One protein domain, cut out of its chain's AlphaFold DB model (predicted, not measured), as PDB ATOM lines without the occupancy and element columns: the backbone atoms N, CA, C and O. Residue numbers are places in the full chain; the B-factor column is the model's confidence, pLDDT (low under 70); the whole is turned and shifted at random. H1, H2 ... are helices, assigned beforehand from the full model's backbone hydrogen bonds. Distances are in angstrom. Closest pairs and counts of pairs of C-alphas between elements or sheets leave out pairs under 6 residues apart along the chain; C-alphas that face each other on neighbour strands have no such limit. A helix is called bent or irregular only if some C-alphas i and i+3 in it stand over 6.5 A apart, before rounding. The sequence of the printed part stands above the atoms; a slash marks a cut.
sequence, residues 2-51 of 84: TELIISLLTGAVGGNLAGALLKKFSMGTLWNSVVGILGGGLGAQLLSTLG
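What this domain is: This is residues 2 to 51 of the 84 residues of an uncharacterized protein of Lutibacter sp. Hel_I_33_5 (UniProt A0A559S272). Two long helices, H1 and H2, cross as a flat, lopsided X, very close to each other where Gly 15 meets Gly 36. The crossing lies nearer to the ends that are joined by the loop of residues 22 to 28, and on the other side the longer arms spread apart, with residues 45 to 51 sticking out free. The printed part has 50 residues with two named helices, H1 then H2, and no named strand; the class is all helix. It is compact, with a radius of gyration of the C-alphas of 11.2 A, and spans 32 by 24 by 13 A.

Where its parts are: H1 is residues 2 to 21, from C-alpha 2 at (-24.000, -40.158, -15.598) to C-alpha 21 at (-7.407, -62.054, -9.490), a length of 28.1 A. A short link of 7 residues follows. H2 is residues 29 to 49, 29.4 A from first to last C-alpha; it ends with C-alpha 49 at (-1.943, -35.899, -17.717).

How they stand to each other: H1 and H2 touch, with 41 pairs of C-alphas within 8 A. Their closest C-alphas, those of Gly 15 and Gly 36, are 3.7 A apart. Their centres are 8.0 A apart. Their lines stand at a steep tilt of 62 degrees, and they run opposite ways. In H1 and H2 every O i to N i+4 pair is within hydrogen-bond range. Neither helix is bent or irregular.

The domain as a whole: The two C-alphas farthest apart in the domain, those of Thr 2 and Lys 24, are 33.5 A apart. The first and last printed C-alphas, of Thr 2 and Gly 51, are 23.3 A apart. Residues 45 to 51, of which 45 to 49 belong to H2, stand free. The printed part has no cut and no long link. The mean pLDDT of the printed part is 83.3, and no printed residue is under 70.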
ATOM      1  N   THR A   2     -24.023 -38.741 -15.194       73.31
ATOM      2  CA  THR A   2     -24.000 -40.158 -15.598       73.31
ATOM      3  C   THR A   2     -22.585 -40.746 -15.661       73.31
ATOM      4  O   THR A   2     -22.351 -41.817 -15.116       73.31
ATOM      5  N   GLU A   3     -21.615 -40.016 -16.221       72.12
ATOM      6  CA  GLU A   3     -20.216 -40.469 -16.319       72.12
ATOM      7  C   GLU A   3     -19.526 -40.675 -14.964       72.12
ATOM      8  O   GLU A   3     -18.790 -41.643 -14.799       72.12
ATOM      9  N   LEU A   4     -19.800 -39.828 -13.965       76.06
ATOM     10  CA  LEU A   4     -19.231 -39.988 -12.623       76.06
ATOM     11  C   LEU A   4     -19.716 -41.285 -11.977       76.06
ATOM     12  O   LEU A   4     -18.905 -42.059 -11.478       76.06
ATOM     13  N   ILE A   5     -21.019 -41.556 -12.051       81.06
ATOM     14  CA  ILE A   5     -21.620 -42.783 -11.516       81.06
ATOM     15  C   ILE A   5     -21.038 -44.011 -12.225       81.06
ATOM     16  O   ILE A   5     -20.664 -44.979 -11.567       81.06
ATOM     17  N   ILE A   6     -20.891 -43.956 -13.553       77.00
ATOM     18  CA  ILE A   6     -20.289 -45.045 -14.329       77.00
ATOM     19  C   ILE A   6     -18.816 -45.238 -13.947       77.00
ATOM     20  O   ILE A   6     -18.410 -46.380 -13.750       77.00
ATOM     21  N   SER A   7     -18.034 -44.166 -13.777       73.06
ATOM     22  CA  SER A   7     -16.615 -44.230 -13.380       73.06
ATOM     23  C   SER A   7     -16.418 -44.807 -11.974       73.06
ATOM     24  O   SER A   7     -15.516 -45.609 -11.740       73.06
ATOM     25  N   LEU A   8     -17.316 -44.469 -11.045       82.62
ATOM     26  CA  LEU A   8     -17.337 -44.992  -9.682       82.62
ATOM     27  C   LEU A   8     -17.674 -46.488  -9.681       82.62
ATOM     28  O   LEU A   8     -17.008 -47.277  -9.014       82.62
ATOM     29  N   LEU A   9     -18.674 -46.892 -10.466       83.25
ATOM     30  CA  LEU A   9     -19.054 -48.297 -10.605       83.25
ATOM     31  C   LEU A   9     -17.962 -49.117 -11.296       83.25
ATOM     32  O   LEU A   9     -17.620 -50.193 -10.818       83.25
ATOM     33  N   THR A  10     -17.371 -48.614 -12.381       80.06
ATOM     34  CA  THR A  10     -16.268 -49.298 -13.078       80.06
ATOM     35  C   THR A  10     -15.010 -49.369 -12.221       80.06
ATOM     36  O   THR A  10     -14.376 -50.420 -12.196       80.06
ATOM     37  N   GLY A  11     -14.693 -48.323 -11.454       83.25
ATOM     38  CA  GLY A  11     -13.631 -48.355 -10.451       83.25
ATOM     39  C   GLY A  11     -13.886 -49.420  -9.384       83.25
ATOM     40  O   GLY A  11     -13.028 -50.265  -9.137       83.25
ATOM     41  N   ALA A  12     -15.088 -49.461  -8.802       87.69
ATOM     42  CA  ALA A  12     -15.450 -50.450  -7.786       87.69
ATOM     43  C   ALA A  12     -15.425 -51.896  -8.318       87.69
ATOM     44  O   ALA A  12     -14.888 -52.798  -7.669       87.69
ATOM     45  N   VAL A  13     -15.973 -52.123  -9.516       87.00
ATOM     46  CA  VAL A  13     -15.959 -53.429 -10.191       87.00
ATOM     47  C   VAL A  13     -14.528 -53.834 -10.539       87.00
ATOM     48  O   VAL A  13     -14.139 -54.967 -10.267       87.00
ATOM     49  N   GLY A  14     -13.723 -52.909 -11.067       84.12
ATOM     50  CA  GLY A  14     -12.316 -53.132 -11.390       84.12
ATOM     51  C   GLY A  14     -11.480 -53.479 -10.160       84.12
ATOM     52  O   GLY A  14     -10.692 -54.418 -10.206       84.12
ATOM     53  N   GLY A  15     -11.703 -52.798  -9.033       86.31
ATOM     54  CA  GLY A  15     -11.043 -53.095  -7.762       86.31
ATOM     55  C   GLY A  15     -11.411 -54.467  -7.195       86.31
ATOM     56  O   GLY A  15     -10.533 -55.215  -6.763       86.31
ATOM     57  N   ASN A  16     -12.688 -54.859  -7.258       89.88
ATOM     58  CA  ASN A  16     -13.123 -56.201  -6.852       89.88
ATOM     59  C   ASN A  16     -12.611 -57.299  -7.781       89.88
ATOM     60  O   ASN A  16     -12.214 -58.361  -7.302       89.88
ATOM     61  N   LEU A  17     -12.585 -57.045  -9.089       86.06
ATOM     62  CA  LEU A  17     -12.029 -57.971 -10.068       86.06
ATOM     63  C   LEU A  17     -10.521 -58.137  -9.853       86.06
ATOM     64  O   LEU A  17     -10.036 -59.262  -9.771       86.06
ATOM     65  N   ALA A  18      -9.792 -57.037  -9.660       82.69
ATOM     66  CA  ALA A  18      -8.377 -57.062  -9.312       82.69
ATOM     67  C   ALA A  18      -8.134 -57.821  -8.000       82.69
ATOM     68  O   ALA A  18      -7.236 -58.653  -7.952       82.69
ATOM     69  N   GLY A  19      -8.958 -57.623  -6.967       85.56
ATOM     70  CA  GLY A  19      -8.879 -58.387  -5.718       85.56
ATOM     71  C   GLY A  19      -9.209 -59.877  -5.882       85.56
ATOM     72  O   GLY A  19      -8.607 -60.723  -5.221       85.56
ATOM     73  N   ALA A  20     -10.115 -60.237  -6.792       86.69
ATOM     74  CA  ALA A  20     -10.420 -61.632  -7.109       86.69
ATOM     75  C   ALA A  20      -9.276 -62.325  -7.872       86.69
ATOM     76  O   ALA A  20      -9.010 -63.508  -7.639       86.69
ATOM     77  N   LEU A  21      -8.583 -61.588  -8.747       83.25
ATOM     78  CA  LEU A  21      -7.407 -62.054  -9.490       83.25
ATOM     79  C   LEU A  21      -6.152 -62.097  -8.604       83.25
ATOM     80  O   LEU A  21      -5.384 -63.057  -8.641       83.25
ATOM     81  N   LEU A  22      -5.966 -61.089  -7.752       87.38
ATOM     82  CA  LEU A  22      -4.841 -60.920  -6.836       87.38
ATOM     83  C   LEU A  22      -5.255 -61.279  -5.407       87.38
ATOM     84  O   LEU A  22      -5.169 -60.461  -4.493       87.38
ATOM     85  N   LYS A  23      -5.672 -62.533  -5.191       84.00
ATOM     86  CA  LYS A  23      -6.222 -63.005  -3.903       84.00
ATOM     87  C   LYS A  23      -5.353 -62.681  -2.682       84.00
ATOM     88  O   LYS A  23      -5.893 -62.427  -1.614       84.00
ATOM     89  N   LYS A  24      -4.023 -62.655  -2.838       86.50
ATOM     90  CA  LYS A  24      -3.065 -62.315  -1.768       86.50
ATOM     91  C   LYS A  24      -3.120 -60.838  -1.338       86.50
ATOM     92  O   LYS A  24      -2.744 -60.526  -0.216       86.50
ATOM     93  N   PHE A  25      -3.565 -59.951  -2.223       80.75
ATOM     94  CA  PHE A  25      -3.671 -58.504  -1.998       80.75
ATOM     95  C   PHE A  25      -5.119 -58.030  -1.825       80.75
ATOM     96  O   PHE A  25      -5.356 -56.847  -1.594       80.75
ATOM     97  N   SER A  26      -6.087 -58.941  -1.934       87.12
ATOM     98  CA  SER A  26      -7.497 -58.653  -1.695       87.12
ATOM     99  C   SER A  26      -7.727 -58.286  -0.231       87.12
ATOM    100  O   SER A  26      -7.375 -59.051   0.663       87.12
ATOM    101  N   MET A  27      -8.362 -57.141   0.012       87.50
ATOM    102  CA  MET A  27      -8.691 -56.641   1.355       87.50
ATOM    103  C   MET A  27     -10.177 -56.845   1.711       87.50
ATOM    104  O   MET A  27     -10.669 -56.320   2.708       87.50
ATOM    105  N   GLY A  28     -10.905 -57.610   0.891       90.81
ATOM    106  CA  GLY A  28     -12.359 -57.775   0.971       90.81
ATOM    107  C   GLY A  28     -13.109 -56.810   0.048       90.81
ATOM    108  O   GLY A  28     -12.574 -55.792  -0.378       90.81
ATOM    109  N   THR A  29     -14.360 -57.128  -0.286       92.12
ATOM    110  CA  THR A  29     -15.142 -56.437  -1.332       92.12
ATOM    111  C   THR A  29     -15.324 -54.941  -1.092       92.12
ATOM    112  O   THR A  29     -15.218 -54.146  -2.023       92.12
ATOM    113  N   LEU A  30     -15.559 -54.527   0.154       91.62
ATOM    114  CA  LEU A  30     -15.670 -53.105   0.494       91.62
ATOM    115  C   LEU A  30     -14.355 -52.357   0.238       91.62
ATOM    116  O   LEU A  30     -14.348 -51.374  -0.500       91.62
ATOM    117  N   TRP A  31     -13.238 -52.846   0.778       91.19
ATOM    118  CA  TRP A  31     -11.938 -52.189   0.620       91.19
ATOM    119  C   TRP A  31     -11.418 -52.239  -0.811       91.19
ATOM    120  O   TRP A  31     -10.927 -51.233  -1.314       91.19
ATOM    121  N   ASN A  32     -11.607 -53.360  -1.502       92.19
ATOM    122  CA  ASN A  32     -11.280 -53.486  -2.918       92.19
ATOM    123  C   ASN A  32     -12.068 -52.479  -3.768       92.19
ATOM    124  O   ASN A  32     -11.508 -51.900  -4.692       92.19
ATOM    125  N   SER A  33     -13.338 -52.218  -3.438       90.50
ATOM    126  CA  SER A  33     -14.154 -51.219  -4.143       90.50
ATOM    127  C   SER A  33     -13.681 -49.793  -3.871       90.50
ATOM    128  O   SER A  33     -13.613 -48.991  -4.796       90.50
ATOM    129  N   VAL A  34     -13.318 -49.478  -2.624       89.75
ATOM    130  CA  VAL A  34     -12.765 -48.166  -2.245       89.75
ATOM    131  C   VAL A  34     -11.441 -47.918  -2.966       89.75
ATOM    132  O   VAL A  34     -11.273 -46.884  -3.606       89.75
ATOM    133  N   VAL A  35     -10.528 -48.891  -2.936       89.06
ATOM    134  CA  VAL A  35      -9.251 -48.825  -3.660       89.06
ATOM    135  C   VAL A  35      -9.482 -48.759  -5.167       89.06
ATOM    136  O   VAL A  35      -8.792 -48.016  -5.852       89.06
ATOM    137  N   GLY A  36     -10.472 -49.480  -5.689       88.88
ATOM    138  CA  GLY A  36     -10.842 -49.456  -7.100       88.88
ATOM    139  C   GLY A  36     -11.412 -48.117  -7.563       88.88
ATOM    140  O   GLY A  36     -11.045 -47.630  -8.625       88.88
ATOM    141  N   ILE A  37     -12.263 -47.476  -6.760       89.81
ATOM    142  CA  ILE A  37     -12.784 -46.129  -7.024       89.81
ATOM    143  C   ILE A  37     -11.651 -45.100  -6.998       89.81
ATOM    144  O   ILE A  37     -11.517 -44.304  -7.927       89.81
ATOM    145  N   LEU A  38     -10.822 -45.130  -5.952       86.88
ATOM    146  CA  LEU A  38      -9.701 -44.203  -5.804       86.88
ATOM    147  C   LEU A  38      -8.660 -44.414  -6.906       86.88
ATOM    148  O   LEU A  38      -8.214 -43.455  -7.524       86.88
ATOM    149  N   GLY A  39      -8.315 -45.667  -7.197       83.38
ATOM    150  CA  GLY A  39      -7.386 -46.045  -8.257       83.38
ATOM    151  C   GLY A  39      -7.936 -45.774  -9.655       83.38
ATOM    152  O   GLY A  39      -7.180 -45.363 -10.526       83.38
ATOM    153  N   GLY A  40      -9.244 -45.931  -9.871       82.00
ATOM    154  CA  GLY A  40      -9.915 -45.584 -11.122       82.00
ATOM    155  C   GLY A  40      -9.924 -44.077 -11.369       82.00
ATOM    156  O   GLY A  40      -9.566 -43.641 -12.458       82.00
ATOM    157  N   GLY A  41     -10.251 -43.274 -10.353       83.38
ATOM    158  CA  GLY A  41     -10.250 -41.811 -10.452       83.38
ATOM    159  C   GLY A  41      -8.846 -41.214 -10.573       83.38
ATOM    160  O   GLY A  41      -8.567 -40.463 -11.506       83.38
ATOM    161  N   LEU A  42      -7.933 -41.585  -9.668       80.94
ATOM    162  CA  LEU A  42      -6.548 -41.098  -9.683       80.94
ATOM    163  C   LEU A  42      -5.762 -41.655 -10.872       80.94
ATOM    164  O   LEU A  42      -4.984 -40.932 -11.488       80.94
ATOM    165  N   GLY A  43      -5.985 -42.920 -11.226       78.12
ATOM    166  CA  GLY A  43      -5.373 -43.552 -12.390       78.12
ATOM    167  C   GLY A  43      -5.832 -42.914 -13.694       78.12
ATOM    168  O   GLY A  43      -4.991 -42.645 -14.543       78.12
ATOM    169  N   ALA A  44      -7.124 -42.596 -13.839       76.19
ATOM    170  CA  ALA A  44      -7.643 -41.895 -15.014       76.19
ATOM    171  C   ALA A  44      -7.073 -40.477 -15.143       76.19
ATOM    172  O   ALA A  44      -6.704 -40.060 -16.240       76.19
ATOM    173  N   GLN A  45      -6.956 -39.750 -14.030       79.31
ATOM    174  CA  GLN A  45      -6.358 -38.415 -14.020       79.31
ATOM    175  C   GLN A  45      -4.860 -38.462 -14.344       79.31
ATOM    176  O   GLN A  45      -4.357 -37.625 -15.085       79.31
ATOM    177  N   LEU A  46      -4.145 -39.468 -13.843       76.12
ATOM    178  CA  LEU A  46      -2.752 -39.679 -14.210       76.12
ATOM    179  C   LEU A  46      -2.622 -39.993 -15.708       76.12
ATOM    180  O   LEU A  46      -1.814 -39.376 -16.396       76.12
ATOM    181  N   LEU A  47      -3.456 -40.887 -16.238       74.12
ATOM    182  CA  LEU A  47      -3.474 -41.235 -17.662       74.12
ATOM    183  C   LEU A  47      -3.739 -40.014 -18.548       74.12
ATOM    184  O   LEU A  47      -3.026 -39.802 -19.529       74.12
ATOM    185  N   SER A  48      -4.688 -39.160 -18.153       76.94
ATOM    186  CA  SER A  48      -5.007 -37.938 -18.893       76.94
ATOM    187  C   SER A  48      -3.851 -36.937 -18.894       76.94
ATOM    188  O   SER A  48      -3.551 -36.364 -19.940       76.94
ATOM    189  N   THR A  49      -3.131 -36.778 -17.773       78.31
ATOM    190  CA  THR A  49      -1.943 -35.899 -17.717       78.31
ATOM    191  C   THR A  49      -0.789 -36.372 -18.600       78.31
ATOM    192  O   THR A  49       0.055 -35.569 -18.988       78.31
ATOM    193  N   LEU A  50      -0.767 -37.654 -18.965       72.75
ATOM    194  CA  LEU A  50       0.225 -38.246 -19.866       72.75
ATOM    195  C   LEU A  50      -0.229 -38.251 -21.329       72.75
ATOM    196  O   LEU A  50       0.483 -38.773 -22.184       72.75
ATOM    197  N   GLY A  51      -1.424 -37.723 -21.617       76.19
ATOM    198  CA  GLY A  51      -2.034 -37.782 -22.943       76.19
ATOM    199  C   GLY A  51      -2.442 -39.195 -23.369       76.19
ATOM    200  O   GLY A  51      -2.619 -39.446 -24.559       76.19
TER     201      GLY A  51